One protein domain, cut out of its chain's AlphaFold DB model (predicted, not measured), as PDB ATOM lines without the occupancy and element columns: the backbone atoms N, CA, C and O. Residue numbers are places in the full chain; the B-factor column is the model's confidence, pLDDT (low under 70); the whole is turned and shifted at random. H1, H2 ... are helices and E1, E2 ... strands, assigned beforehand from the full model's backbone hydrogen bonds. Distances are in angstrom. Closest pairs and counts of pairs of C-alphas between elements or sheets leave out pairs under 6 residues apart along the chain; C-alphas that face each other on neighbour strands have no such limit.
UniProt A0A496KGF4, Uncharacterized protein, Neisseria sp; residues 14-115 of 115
ATOM      1  N   PRO A  14     -50.881  40.258   5.013       66.25
ATOM      2  CA  PRO A  14     -49.438  40.288   4.826       66.25
ATOM      3  C   PRO A  14     -48.965  41.743   4.884       66.25
ATOM      4  O   PRO A  14     -49.578  42.621   4.281       66.25
ATOM      5  N   ILE A  15     -47.899  42.003   5.639       75.12
ATOM      6  CA  ILE A  15     -47.422  43.366   5.877       75.12
ATOM      7  C   ILE A  15     -46.378  43.742   4.830       75.12
ATOM      8  O   ILE A  15     -45.369  43.052   4.679       75.12
ATOM      9  N   LYS A  16     -46.571  44.888   4.171       74.31
ATOM     10  CA  LYS A  16     -45.501  45.566   3.432       74.31
ATOM     11  C   LYS A  16     -44.788  46.553   4.350       74.31
ATOM     12  O   LYS A  16     -45.439  47.299   5.078       74.31
ATOM     13  N   SER A  17     -43.459  46.624   4.271       70.62
ATOM     14  CA  SER A  17     -42.635  47.553   5.065       70.62
ATOM     15  C   SER A  17     -43.124  49.003   4.969       70.62
ATOM     16  O   SER A  17     -43.161  49.712   5.969       70.62
ATOM     17  N   ALA A  18     -43.551  49.415   3.771       75.81
ATOM     18  CA  ALA A  18     -44.038  50.763   3.474       75.81
ATOM     19  C   ALA A  18     -45.370  51.122   4.160       75.81
ATOM     20  O   ALA A  18     -45.698  52.298   4.288       75.81
ATOM     21  N   GLU A  19     -46.145  50.129   4.597       80.19
ATOM     22  CA  GLU A  19     -47.446  50.337   5.244       80.19
ATOM     23  C   GLU A  19     -47.322  50.435   6.769       80.19
ATOM     24  O   GLU A  19     -48.272  50.836   7.447       80.19
ATOM     25  N   ILE A  20     -46.154  50.094   7.323       86.12
ATOM     26  CA  ILE A  20     -45.924  50.138   8.763       86.12
ATOM     27  C   ILE A  20     -45.757  51.578   9.203       86.12
ATOM     28  O   ILE A  20     -44.930  52.326   8.689       86.12
ATOM     29  N   ARG A  21     -46.513  51.942  10.232       88.06
ATOM     30  CA  ARG A  21     -46.399  53.234  10.898       88.06
ATOM     31  C   ARG A  21     -45.896  53.047  12.317       88.06
ATOM     32  O   ARG A  21     -46.057  51.990  12.928       88.06
ATOM     33  N   LYS A  22     -45.296  54.100  12.856       88.69
ATOM     34  CA  LYS A  22     -44.968  54.167  14.278       88.69
ATOM     35  C   LYS A  22     -46.241  53.955  15.114       88.69
ATOM     36  O   LYS A  22     -47.311  54.432  14.754       88.69
ATOM     37  N   GLY A  23     -46.119  53.204  16.205       89.06
ATOM     38  CA  GLY A  23     -47.206  52.774  17.085       89.06
ATOM     39  C   GLY A  23     -47.921  51.501  16.638       89.06
ATOM     40  O   GLY A  23     -48.671  50.922  17.420       89.06
ATOM     41  N   MET A  24     -47.705  51.033  15.410       91.88
ATOM     42  CA  MET A  24     -48.440  49.892  14.868       91.88
ATOM     43  C   MET A  24     -48.021  48.595  15.555       91.88
ATOM     44  O   MET A  24     -46.831  48.302  15.684       91.88
ATOM     45  N   VAL A  25     -49.001  47.821  16.017       92.25
ATOM     46  CA  VAL A  25     -48.759  46.542  16.686       92.25
ATOM     47  C   VAL A  25     -48.796  45.420  15.659       92.25
ATOM     48  O   VAL A  25     -49.816  45.163  15.022       92.25
ATOM     49  N   LEU A  26     -47.669  44.733  15.535       91.69
ATOM     50  CA  LEU A  26     -47.475  43.580  14.672       91.69
ATOM     51  C   LEU A  26     -47.481  42.313  15.531       91.69
ATOM     52  O   LEU A  26     -46.953  42.295  16.643       91.69
ATOM     53  N   THR A  27     -48.054  41.231  15.021       91.38
ATOM     54  CA  THR A  27     -47.985  39.915  15.658       91.38
ATOM     55  C   THR A  27     -46.919  39.082  14.967       91.38
ATOM     56  O   THR A  27     -46.992  38.865  13.761       91.38
ATOM     57  N   HIS A  28     -45.949  38.593  15.734       90.56
ATOM     58  CA  HIS A  28     -44.983  37.611  15.267       90.56
ATOM     59  C   HIS A  28     -45.673  36.244  15.159       90.56
ATOM     60  O   HIS A  28     -46.089  35.675  16.166       90.56
ATOM     61  N   LEU A  29     -45.835  35.733  13.940       88.50
ATOM     62  CA  LEU A  29     -46.575  34.509  13.628       88.50
ATOM     63  C   LEU A  29     -46.039  33.268  14.364       88.50
ATOM     64  O   LEU A  29     -46.864  32.561  14.939       88.50
ATOM     65  N   PRO A  30     -44.714  33.004  14.417       88.19
ATOM     66  CA  PRO A  30     -44.195  31.796  15.060       88.19
ATOM     67  C   PRO A  30     -44.455  31.722  16.567       88.19
ATOM     68  O   PRO A  30     -44.709  30.645  17.091       88.19
ATOM     69  N   THR A  31     -44.383  32.854  17.275       88.19
ATOM     70  CA  THR A  31     -44.475  32.883  18.750       88.19
ATOM     71  C   THR A  31     -45.782  33.476  19.270       88.19
ATOM     72  O   THR A  31     -46.037  33.448  20.469       88.19
ATOM     73  N   GLY A  32     -46.594  34.088  18.405       86.75
ATOM     74  CA  GLY A  32     -47.779  34.859  18.794       86.75
ATOM     75  C   GLY A  32     -47.473  36.170  19.530       86.75
ATOM     76  O   GLY A  32     -48.398  36.887  19.918       86.75
ATOM     77  N   THR A  33     -46.195  36.512  19.725       90.62
ATOM     78  CA  THR A  33     -45.779  37.695  20.486       90.62
ATOM     79  C   THR A  33     -46.161  38.972  19.748       90.62
ATOM     80  O   THR A  33     -45.970  39.092  18.536       90.62
ATOM     81  N   ARG A  34     -46.672  39.957  20.485       91.81
ATOM     82  CA  ARG A  34     -46.979  41.282  19.947       91.81
ATOM     83  C   ARG A  34     -45.740  42.155  20.023       91.81
ATOM     84  O   ARG A  34     -45.064  42.191  21.048       91.81
ATOM     85  N   ARG A  35     -45.448  42.856  18.934       93.69
ATOM     86  CA  ARG A  35     -44.330  43.787  18.839       93.69
ATOM     87  C   ARG A  35     -44.819  45.097  18.242       93.69
ATOM     88  O   ARG A  35     -45.490  45.108  17.217       93.69
ATOM     89  N   THR A  36     -44.500  46.199  18.896       93.38
ATOM     90  CA  THR A  36     -44.905  47.544  18.493       93.38
ATOM     91  C   THR A  36     -43.801  48.173  17.659       93.38
ATOM     92  O   THR A  36     -42.649  48.181  18.086       93.38
ATOM     93  N   ALA A  37     -44.142  48.727  16.499       91.94
ATOM     94  CA  ALA A  37     -43.231  49.540  15.707       91.94
ATOM     95  C   ALA A  37     -42.971  50.872  16.414       91.94
ATOM     96  O   ALA A  37     -43.851  51.721  16.498       91.94
ATOM     97  N   VAL A  38     -41.768  51.061  16.943       89.56
ATOM     98  CA  VAL A  38     -41.409  52.273  17.699       89.56
ATOM     99  C   VAL A  38     -40.567  53.244  16.881       89.56
ATOM    100  O   VAL A  38     -40.572  54.440  17.148       89.56
ATOM    101  N   TYR A  39     -39.895  52.747  15.846       86.44
ATOM    102  CA  TYR A  39     -39.159  53.563  14.893       86.44
ATOM    103  C   TYR A  39     -39.415  53.042  13.486       86.44
ATOM    104  O   TYR A  39     -39.242  51.848  13.229       86.44
ATOM    105  N   VAL A  40     -39.788  53.946  12.584       84.50
ATOM    106  CA  VAL A  40     -39.974  53.661  11.163       84.50
ATOM    107  C   VAL A  40     -39.287  54.759  10.361       84.50
ATOM    108  O   VAL A  40     -39.630  55.931  10.475       84.50
ATOM    109  N   ALA A  41     -38.317  54.372   9.543       80.06
ATOM    110  CA  ALA A  41     -37.761  55.181   8.462       80.06
ATOM    111  C   ALA A  41     -37.667  54.310   7.204       80.06
ATOM    112  O   ALA A  41     -37.737  53.088   7.320       80.06
ATOM    113  N   SER A  42     -37.465  54.915   6.029       71.31
ATOM    114  CA  SER A  42     -37.632  54.313   4.688       71.31
ATOM    115  C   SER A  42     -37.005  52.927   4.444       71.31
ATOM    116  O   SER A  42     -37.381  52.260   3.492       71.31
ATOM    117  N   SER A  43     -36.071  52.475   5.282       69.94
ATOM    118  CA  SER A  43     -35.487  51.122   5.254       69.94
ATOM    119  C   SER A  43     -35.141  50.568   6.644       69.94
ATOM    120  O   SER A  43     -34.355  49.628   6.795       69.94
ATOM    121  N   ARG A  44     -35.659  51.192   7.706       79.25
ATOM    122  CA  ARG A  44     -35.294  50.879   9.088       79.25
ATOM    123  C   ARG A  44     -36.537  50.805   9.951       79.25
ATOM    124  O   ARG A  44     -37.185  51.814  10.206       79.25
ATOM    125  N   LEU A  45     -36.798  49.604  10.446       87.25
ATOM    126  CA  LEU A  45     -37.882  49.305  11.362       87.25
ATOM    127  C   LEU A  45     -37.303  48.803  12.680       87.25
ATOM    128  O   LEU A  45     -36.478  47.889  12.687       87.25
ATOM    129  N   LEU A  46     -37.735  49.399  13.786       90.19
ATOM    130  CA  LEU A  46     -37.442  48.904  15.126       90.19
ATOM    131  C   LEU A  46     -38.751  48.518  15.793       90.19
ATOM    132  O   LEU A  46     -39.679  49.328  15.882       90.19
ATOM    133  N   LEU A  47     -38.802  47.283  16.270       92.75
ATOM    134  CA  LEU A  47     -39.923  46.748  17.014       92.75
ATOM    135  C   LEU A  47     -39.540  46.554  18.481       92.75
ATOM    136  O   LEU A  47     -38.407  46.182  18.782       92.75
ATOM    137  N   ILE A  48     -40.502  46.762  19.375       93.25
ATOM    138  CA  ILE A  48     -40.378  46.473  20.806       93.25
ATOM    139  C   ILE A  48     -41.520  45.562  21.240       93.25
ATOM    140  O   ILE A  48     -42.679  45.845  20.933       93.25
ATOM    141  N   ASP A  49     -41.210  44.467  21.930       93.19
ATOM    142  CA  ASP A  49     -42.240  43.640  22.566       93.19
ATOM    143  C   ASP A  49     -42.744  44.242  23.890       93.19
ATOM    144  O   ASP A  49     -42.211  45.223  24.405       93.19
ATOM    145  N   ASP A  50     -43.783  43.650  24.473       90.94
ATOM    146  CA  ASP A  50     -44.391  44.166  25.709       90.94
ATOM    147  C   ASP A  50     -43.451  44.110  26.941       90.94
ATOM    148  O   ASP A  50     -43.713  44.771  27.960       90.94
ATOM    149  N   TYR A  51     -42.342  43.366  26.832       91.38
ATOM    150  CA  TYR A  51     -41.298  43.210  27.846       91.38
ATOM    151  C   TYR A  51     -40.127  44.188  27.666       91.38
ATOM    152  O   TYR A  51     -39.305  44.319  28.568       91.38
ATOM    153  N   GLY A  52     -40.072  44.925  26.552       88.62
ATOM    154  CA  GLY A  52     -39.001  45.875  26.258       88.62
ATOM    155  C   GLY A  52     -37.857  45.301  25.419       88.62
ATOM    156  O   GLY A  52     -36.872  46.002  25.204       88.62
ATOM    157  N   HIS A  53     -37.961  44.073  24.907       91.25
ATOM    158  CA  HIS A  53     -36.941  43.534  24.008       91.25
ATOM    159  C   HIS A  53     -37.021  44.202  22.637       91.25
ATOM    160  O   HIS A  53     -38.098  44.355  22.053       91.25
ATOM    161  N   LEU A  54     -35.852  44.564  22.115       91.06
ATOM    162  CA  LEU A  54     -35.692  45.240  20.836       91.06
ATOM    163  C   LEU A  54     -35.463  44.242  19.698       91.06
ATOM    164  O   LEU A  54     -34.632  43.342  19.799       91.06
ATOM    165  N   PHE A  55     -36.145  44.458  18.572       90.75
ATOM    166  CA  PHE A  55     -36.009  43.642  17.368       90.75
ATOM    167  C   PHE A  55     -35.900  44.514  16.121       90.75
ATOM    168  O   PHE A  55     -36.651  45.474  15.948       90.75
ATOM    169  N   ARG A  56     -35.015  44.122  15.206       89.44
ATOM    170  CA  ARG A  56     -34.944  44.672  13.852       89.44
ATOM    171  C   ARG A  56     -35.163  43.543  12.849       89.44
ATOM    172  O   ARG A  56     -34.181  42.938  12.425       89.44
ATOM    173  N   PRO A  57     -36.415  43.233  12.487       88.69
ATOM    174  CA  PRO A  57     -36.643  42.283  11.414       88.69
ATOM    175  C   PRO A  57     -36.127  42.861  10.091       88.69
ATOM    176  O   PRO A  57     -36.275  44.053   9.808       88.69
ATOM    177  N   SER A  58     -35.530  42.002   9.275       86.94
ATOM    178  CA  SER A  58     -35.336  42.253   7.849       86.94
ATOM    179  C   SER A  58     -36.685  42.345   7.128       86.94
ATOM    180  O   SER A  58     -37.703  41.868   7.630       86.94
ATOM    181  N   GLU A  59     -36.713  42.913   5.921       84.19
ATOM    182  CA  GLU A  59     -37.945  42.961   5.115       84.19
ATOM    183  C   GLU A  59     -38.503  41.564   4.829       84.19
ATOM    184  O   GLU A  59     -39.714  41.350   4.856       84.19
ATOM    185  N   LYS A  60     -37.611  40.588   4.619       85.44
ATOM    186  CA  LYS A  60     -37.988  39.190   4.414       85.44
ATOM    187  C   LYS A  60     -38.652  38.601   5.658       85.44
ATOM    188  O   LYS A  60     -39.713  37.996   5.543       85.44
ATOM    189  N   GLU A  61     -38.054  38.782   6.836       88.75
ATOM    190  CA  GLU A  61     -38.648  38.313   8.097       88.75
ATOM    191  C   GLU A  61     -39.974  39.008   8.372       88.75
ATOM    192  O   GLU A  61     -40.933  38.355   8.764       88.75
ATOM    193  N   LEU A  62     -40.059  40.312   8.119       87.94
ATOM    194  CA  LEU A  62     -41.286  41.076   8.277       87.94
ATOM    195  C   LEU A  62     -42.421  40.512   7.409       87.94
ATOM    196  O   LEU A  62     -43.502  40.240   7.922       87.94
ATOM    197  N   ALA A  63     -42.158  40.277   6.122       84.50
ATOM    198  CA  ALA A  63     -43.151  39.752   5.188       84.50
ATOM    199  C   ALA A  63     -43.570  38.303   5.499       84.50
ATOM    200  O   ALA A  63     -44.704  37.918   5.225       84.50
ATOM    201  N   GLN A  64     -42.663  37.487   6.046       86.00
ATOM    202  CA  GLN A  64     -42.891  36.051   6.253       86.00
ATOM    203  C   GLN A  64     -43.365  35.693   7.664       86.00
ATOM    204  O   GLN A  64     -44.080  34.711   7.845       86.00
ATOM    205  N   GLN A  65     -42.939  36.450   8.673       89.69
ATOM    206  CA  GLN A  65     -43.093  36.089  10.083       89.69
ATOM    207  C   GLN A  65     -43.966  37.069  10.855       89.69
ATOM    208  O   GLN A  65     -44.200  36.842  12.040       89.69
ATOM    209  N   TYR A  66     -44.458  38.139  10.233       89.25
ATOM    210  CA  TYR A  66     -45.318  39.105  10.904       89.25
ATOM    211  C   TYR A  66     -46.628  39.305  10.168       89.25
ATOM    212  O   TYR A  66     -46.717  39.216   8.946       89.25
ATOM    213  N   CYS A  67     -47.658  39.622  10.941       88.81
ATOM    214  CA  CYS A  67     -48.948  40.013  10.411       88.81
ATOM    215  C   CYS A  67     -49.648  41.035  11.302       88.81
ATOM    216  O   CYS A  67     -49.251  41.281  12.445       88.81
ATOM    217  N   LEU A  68     -50.723  41.609  10.772       85.25
ATOM    218  CA  LEU A  68     -51.653  42.417  11.547       85.25
ATOM    219  C   LEU A  68     -52.802  41.541  12.022       85.25
ATOM    220  O   LEU A  68     -53.460  40.880  11.222       85.25
ATOM    221  N   ARG A  69     -53.070  41.573  13.327       81.56
ATOM    222  CA  ARG A  69     -54.288  41.011  13.916       81.56
ATOM    223  C   ARG A  69     -55.069  42.126  14.599       81.56
ATOM    224  O   ARG A  69     -54.623  42.652  15.614       81.56
ATOM    225  N   GLY A  70     -56.221  42.480  14.027       70.44
ATOM    226  CA  GLY A  70     -57.173  43.420  14.629       70.44
ATOM    227  C   GLY A  70     -56.689  44.869  14.724       70.44
ATOM    228  O   GLY A  70     -56.965  45.495  15.737       70.44
ATOM    229  N   TYR A  71     -55.940  45.347  13.714       68.50
ATOM    230  CA  TYR A  71     -55.393  46.711  13.561       68.50
ATOM    231  C   TYR A  71     -55.322  47.510  14.873       68.50
ATOM    232  O   TYR A  71     -56.220  48.282  15.204       68.50
ATOM    233  N   LYS A  72     -54.249  47.304  15.643       82.56
ATOM    234  CA  LYS A  72     -54.029  48.011  16.907       82.56
ATOM    235  C   LYS A  72     -52.884  49.006  16.759       82.56
ATOM    236  O   LYS A  72     -51.783  48.633  16.350       82.56
ATOM    237  N   LEU A  73     -53.152  50.255  17.122       87.25
ATOM    238  CA  LEU A  73     -52.179  51.340  17.160       87.25
ATOM    239  C   LEU A  73     -51.999  51.780  18.613       87.25
ATOM    240  O   LEU A  73     -52.983  52.033  19.304       87.25
ATOM    241  N   ARG A  74     -50.753  51.831  19.079       88.75
ATOM    242  CA  ARG A  74     -50.401  52.398  20.380       88.75
ATOM    243  C   ARG A  74     -50.227  53.907  20.275       88.75
ATOM    244  O   ARG A  74     -49.650  54.402  19.306       88.75
ATOM    245  N   CYS A  75     -50.679  54.612  21.301       85.94
ATOM    246  CA  CYS A  75     -50.509  56.055  21.431       85.94
ATOM    247  C   CYS A  75     -49.079  56.416  21.871       85.94
ATOM    248  O   CYS A  75     -48.341  55.576  22.390       85.94
ATOM    249  N   GLY A  76     -48.691  57.688  21.710       84.06
ATOM    250  CA  GLY A  76     -47.336  58.173  22.013       84.06
ATOM    251  C   GLY A  76     -46.835  57.815  23.419       84.06
ATOM    252  O   GLY A  76     -45.739  57.277  23.555       84.06
ATOM    253  N   PHE A  77     -47.665  57.999  24.451       86.38
ATOM    254  CA  PHE A  77     -47.295  57.674  25.837       86.38
ATOM    255  C   PHE A  77     -47.054  56.169  26.064       86.38
ATOM    256  O   PHE A  77     -46.183  55.783  26.841       86.38
ATOM    257  N   GLU A  78     -47.789  55.292  25.370       88.62
ATOM    258  CA  GLU A  78     -47.586  53.840  25.467       88.62
ATOM    259  C   GLU A  78     -46.269  53.425  24.808       88.62
ATOM    260  O   GLU A  78     -45.572  52.535  25.299       88.62
ATOM    261  N   ILE A  79     -45.926  54.074  23.695       88.56
ATOM    262  CA  ILE A  79     -44.662  53.871  22.987       88.56
ATOM    263  C   ILE A  79     -43.491  54.341  23.858       88.56
ATOM    264  O   ILE A  79     -42.488  53.636  23.972       88.56
ATOM    265  N   GLU A  80     -43.622  55.493  24.515       87.00
ATOM    266  CA  GLU A  80     -42.610  56.010  25.439       87.00
ATOM    267  C   GLU A  80     -42.406  55.075  26.640       87.00
ATOM    268  O   GLU A  80     -41.269  54.772  27.008       87.00
ATOM    269  N   ALA A  81     -43.489  54.531  27.202       89.19
ATOM    270  CA  ALA A  81     -43.407  53.546  28.277       89.19
ATOM    271  C   ALA A  81     -42.663  52.268  27.844       89.19
ATOM    272  O   ALA A  81     -41.821  51.762  28.590       89.19
ATOM    273  N   LEU A  82     -42.923  51.762  26.630       89.56
ATOM    274  CA  LEU A  82     -42.179  50.631  26.060       89.56
ATOM    275  C   LEU A  82     -40.696  50.963  25.870       89.56
ATOM    276  O   LEU A  82     -39.832  50.146  26.191       89.56
ATOM    277  N   TRP A  83     -40.387  52.172  25.403       87.00
ATOM    278  CA  TRP A  83     -39.007  52.620  25.248       87.00
ATOM    279  C   TRP A  83     -38.272  52.728  26.585       87.00
ATOM    280  O   TRP A  83     -37.108  52.334  26.690       87.00
ATOM    281  N   LYS A  84     -38.947  53.217  27.628       87.44
ATOM    282  CA  LYS A  84     -38.394  53.279  28.985       87.44
ATOM    283  C   LYS A  84     -38.054  51.881  29.502       87.44
ATOM    284  O   LYS A  84     -36.953  51.694  30.015       87.44
ATOM    285  N   LYS A  85     -38.940  50.898  29.298       90.38
ATOM    286  CA  LYS A  85     -38.668  49.488  29.631       90.38
ATOM    287  C   LYS A  85     -37.451  48.953  28.880       90.38
ATOM    288  O   LYS A  85     -36.552  48.404  29.507       90.38
ATOM    289  N   ALA A  86     -37.384  49.169  27.566       88.62
ATOM    290  CA  ALA A  86     -36.242  48.747  26.755       88.62
ATOM    291  C   ALA A  86     -34.929  49.395  27.222       88.62
ATOM    292  O   ALA A  86     -33.897  48.735  27.319       88.62
ATOM    293  N   SER A  87     -34.976  50.682  27.572       85.25
ATOM    294  CA  SER A  87     -33.817  51.426  28.074       85.25
ATOM    295  C   SER A  87     -33.325  50.885  29.415       85.25
ATOM    296  O   SER A  87     -32.120  50.776  29.617       85.25
ATOM    297  N   GLN A  88     -34.239  50.523  30.319       87.88
ATOM    298  CA  GLN A  88     -33.901  49.890  31.597       87.88
ATOM    299  C   GLN A  88     -33.306  48.495  31.384       87.88
ATOM    300  O   GLN A  88     -32.247  48.191  31.927       87.88
ATOM    301  N   LEU A  89     -33.942  47.675  30.544       88.75
ATOM    302  CA  LEU A  89     -33.502  46.311  30.252       88.75
ATOM    303  C   LEU A  89     -32.098  46.270  29.632       88.75
ATOM    304  O   LEU A  89     -31.312  45.365  29.903       88.75
ATOM    305  N   HIS A  90     -31.770  47.268  28.817       83.38
ATOM    306  CA  HIS A  90     -30.520  47.328  28.069       83.38
ATOM    307  C   HIS A  90     -29.559  48.412  28.570       83.38
ATOM    308  O   HIS A  90     -28.625  48.781  27.861       83.38
ATOM    309  N   GLN A  91     -29.734  48.890  29.806       80.31
ATOM    310  CA  GLN A  91     -28.910  49.955  30.389       80.31
ATOM    311  C   GLN A  91     -27.409  49.609  30.394       80.31
ATOM    312  O   GLN A  91     -26.561  50.487  30.208       80.31
ATOM    313  N   ALA A  92     -27.074  48.327  30.567       77.81
ATOM    314  CA  ALA A  92     -25.700  47.831  30.514       77.81
ATOM    315  C   ALA A  92     -25.158  47.682  29.076       77.81
ATOM    316  O   ALA A  92     -23.947  47.767  28.865       77.81
ATOM    317  N   ASP A  93     -26.025  47.508  28.071       79.38
ATOM    318  CA  ASP A  93     -25.630  47.326  26.670       79.38
ATOM    319  C   ASP A  93     -25.713  48.639  25.885       79.38
ATOM    320  O   ASP A  93     -26.577  48.865  25.034       79.38
ATOM    321  N   LYS A  94     -24.724  49.504  26.129       72.56
ATOM    322  CA  LYS A  94     -24.585  50.810  25.460       72.56
ATOM    323  C   LYS A  94     -24.442  50.719  23.932       72.56
ATOM    324  O   LYS A  94     -24.498  51.744  23.257       72.56
ATOM    325  N   ARG A  95     -24.212  49.525  23.367       78.25
ATOM    326  CA  ARG A  95     -23.995  49.304  21.928       78.25
ATOM    327  C   ARG A  95     -25.156  48.579  21.253       78.25
ATOM    328  O   ARG A  95     -25.069  48.328  20.051       78.25
ATOM    329  N   LEU A  96     -26.234  48.269  21.971       80.19
ATOM    330  CA  LEU A  96     -27.336  47.462  21.451       80.19
ATOM    331  C   LEU A  96     -27.954  48.037  20.173       80.19
ATOM    332  O   LEU A  96     -28.134  47.319  19.196       80.19
ATOM    333  N   LEU A  97     -28.225  49.342  20.137       76.06
ATOM    334  CA  LEU A  97     -28.793  49.981  18.948       76.06
ATOM    335  C   LEU A  97     -27.844  49.883  17.751       76.06
ATOM    336  O   LEU A  97     -28.273  49.544  16.652       76.06
ATOM    337  N   THR A  98     -26.541  50.060  17.976       76.19
ATOM    338  CA  THR A  98     -25.512  49.863  16.949       76.19
ATOM    339  C   THR A  98     -25.450  48.412  16.472       76.19
ATOM    340  O   THR A  98     -25.303  48.189  15.272       76.19
ATOM    341  N   ARG A  99     -25.602  47.428  17.370       76.88
ATOM    342  CA  ARG A  99     -25.678  45.991  17.030       76.88
ATOM    343  C   ARG A  99     -26.916  45.671  16.202       76.88
ATOM    344  O   ARG A  99     -26.834  44.934  15.230       76.88
ATOM    345  N   LEU A 100     -28.031  46.323  16.516       73.88
ATOM    346  CA  LEU A 100     -29.238  46.323  15.694       73.88
ATOM    347  C   LEU A 100     -29.070  47.181  14.426       73.88
ATOM    348  O   LEU A 100     -30.023  47.381  13.686       73.88
ATOM    349  N   GLY A 101     -27.881  47.721  14.141       70.38
ATOM    350  CA  GLY A 101     -27.559  48.526  12.959       70.38
ATOM    351  C   GLY A 101     -28.247  49.896  12.905       70.38
ATOM    352  O   GLY A 101     -28.335  50.501  11.833       70.38
ATOM    353  N   PHE A 102     -28.730  50.390  14.043       71.12
ATOM    354  CA  PHE A 102     -29.149  51.768  14.256       71.12
ATOM    355  C   PHE A 102     -27.962  52.559  14.802       71.12
ATOM    356  O   PHE A 102     -27.764  52.670  16.006       71.12
ATOM    357  N   ARG A 103     -27.176  53.160  13.902       65.31
ATOM    358  CA  ARG A 103     -26.146  54.158  14.255       65.31
ATOM    359  C   ARG A 103     -26.754  55.532  14.570       65.31
ATOM    360  O   ARG A 103     -26.187  56.561  14.225       65.31
ATOM    361  N   LEU A 104     -27.964  55.549  15.116       60.56
ATOM    362  CA  LEU A 104     -28.637  56.781  15.499       60.56
ATOM    363  C   LEU A 104     -28.255  57.089  16.941       60.56
ATOM    364  O   LEU A 104     -28.188  56.181  17.770       60.56
ATOM    365  N   ASN A 105     -28.021  58.364  17.238       62.56
ATOM    366  CA  ASN A 105     -27.914  58.802  18.620       62.56
ATOM    367  C   ASN A 105     -29.221  58.390  19.337       62.56
ATOM    368  O   ASN A 105     -30.297  58.618  18.775       62.56
ATOM    369  N   PRO A 106     -29.176  57.772  20.532       63.12
ATOM    370  CA  PRO A 106     -30.372  57.481  21.325       63.12
ATOM    371  C   PRO A 106     -31.326  58.681  21.449       63.12
ATOM    372  O   PRO A 106     -32.541  58.502  21.430       63.12
ATOM    373  N   GLU A 107     -30.788  59.905  21.473       65.38
ATOM    374  CA  GLU A 107     -31.545  61.162  21.383       65.38
ATOM    375  C   GLU A 107     -32.408  61.271  20.117       65.38
ATOM    376  O   GLU A 107     -33.537  61.738  20.188       65.38
ATOM    377  N   THR A 108     -31.915  60.833  18.958       65.94
ATOM    378  CA  THR A 108     -32.670  60.835  17.695       65.94
ATOM    379  C   THR A 108     -33.845  59.873  17.762       65.94
ATOM    380  O   THR A 108     -34.934  60.213  17.308       65.94
ATOM    381  N   ILE A 109     -33.648  58.698  18.368       64.56
ATOM    382  CA  ILE A 109     -34.749  57.759  18.584       64.56
ATOM    383  C   ILE A 109     -35.740  58.379  19.569       64.56
ATOM    384  O   ILE A 109     -36.919  58.463  19.256       64.56
ATOM    385  N   ARG A 110     -35.275  58.946  20.686       64.81
ATOM    386  CA  ARG A 110     -36.134  59.644  21.654       64.81
ATOM    387  C   ARG A 110     -36.945  60.784  21.025       64.81
ATOM    388  O   ARG A 110     -38.146  60.861  21.245       64.81
ATOM    389  N   ARG A 111     -36.333  61.619  20.181       66.56
ATOM    390  CA  ARG A 111     -37.036  62.673  19.428       66.56
ATOM    391  C   ARG A 111     -38.037  62.090  18.439       66.56
ATOM    392  O   ARG A 111     -39.165  62.560  18.381       66.56
ATOM    393  N   SER A 112     -37.666  61.028  17.723       63.84
ATOM    394  CA  SER A 112     -38.592  60.323  16.830       63.84
ATOM    395  C   SER A 112     -39.738  59.640  17.575       63.84
ATOM    396  O   SER A 112     -40.754  59.350  16.959       63.84
ATOM    397  N   LEU A 113     -39.597  59.390  18.885       61.81
ATOM    398  CA  LEU A 113     -40.651  58.875  19.760       61.81
ATOM    399  C   LEU A 113     -41.576  59.990  20.272       61.81
ATOM    400  O   LEU A 113     -42.761  59.721  20.446       61.81
ATOM    401  N   ALA A 114     -41.068  61.213  20.439       59.84
ATOM    402  CA  ALA A 114     -41.831  62.378  20.894       59.84
ATOM    403  C   ALA A 114     -42.624  63.099  19.781       59.84
ATOM    404  O   ALA A 114     -43.615  63.754  20.090       59.84
ATOM    405  N   ALA A 115     -42.187  62.986  18.520       52.72
ATOM    406  CA  ALA A 115     -42.898  63.482  17.333       52.72
ATOM    407  C   ALA A 115     -44.005  62.522  16.869       52.72
ATOM    408  O   ALA A 115     -45.046  63.013  16.390       52.72
TER     409      ALA A 115
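AT A GLANCE: This is residues 14 to 115 of the 115 residues of an uncharacterized protein of Neisseria sp (UniProt A0A496KGF4). A strongly twisted, curving sheet of four strands forms the core, with two helices, H2 and H4, side by side and running opposite ways over one part of it. The short helix H1 sits beside the sheet near E1, far from H2 and H4, and the four-residue H3 lies away from the sheet, between H2 and H4 along the chain. The printed part has 102 residues with four named helices and four named strands, in the order E1 E2 E3 H1 E4 H2 H3 H4; the sheet runs E3 E2 E1 E4, antiparallel throughout, and the class is mixed, helices and strands. The whole is compact, with a radius of gyration of the C-alphas of 12.7 A and spans of 34 by 26 by 25 A.

IN THESE COORDINATES: In the sheet, E2 is residues 34 to 41, 20.2 A long, and bends by 55 degrees at residue 38. E3 is residues 44 to 49, 16.8 A; E1 is residues 25 to 28, beginning at C-alpha 25 (-48.759, 46.542, 16.686); E4 is residues 66 to 68. H2 is residues 76 to 89, 20.0 A, from C-alpha 76 at (-47.336, 58.173, 22.013). H4 is residues 106 to 114, 12.5 A, ending at C-alpha 114 (-41.831, 62.378, 20.894). H1 is residues 59 to 65, 9.9 A, and H3 is residues 96 to 99.

HOW THE PARTS SIT: E1, E2 and E3 form a meander, each strand the antiparallel neighbour of the one before; E1 and E2 are a hairpin, and so are E2 and E3. N 36 and O 48 of E2 and E3 are 2.8 A apart, N 26 and O 35 of E1 and E2 2.8 A, and N 27 and O 67 of E1 and E4 2.8 A, each within hydrogen-bond range. H2 and H4 with the sheet E3 E2 E1 E4 make two layers, helices on one face of a sheet. H2 has a height over the sheet of 7.8 A and runs across the strands, at 77 degrees to E2 on the local plane; its closest C-alphas to E2 are those of Ile 79 and Val 38, 6.4 A. H2 touches H4 with residues 76 to 80 alone, at a shallow tilt of 25 degrees, opposite ways; the closest C-alphas, of Glu 80 and Leu 113, are 6.7 A apart. H1 stands at the sheet's level, 2.9 A. H3 is not on the sheet; it is apart from H2 and only just apart from H4, closest 8.0 A. In H1, H2 and H4 every O i to N i+4 pair is within hydrogen-bond range; H3 is too short for one.

THE WHOLE: The farthest C-alphas, of Pro 14 and Ala 92, are 35.8 A apart. The printed part has no cut and no long link. Mean pLDDT of the printed part is 82.0; residues 14, 43, 71 and 103 to 115 are under 70.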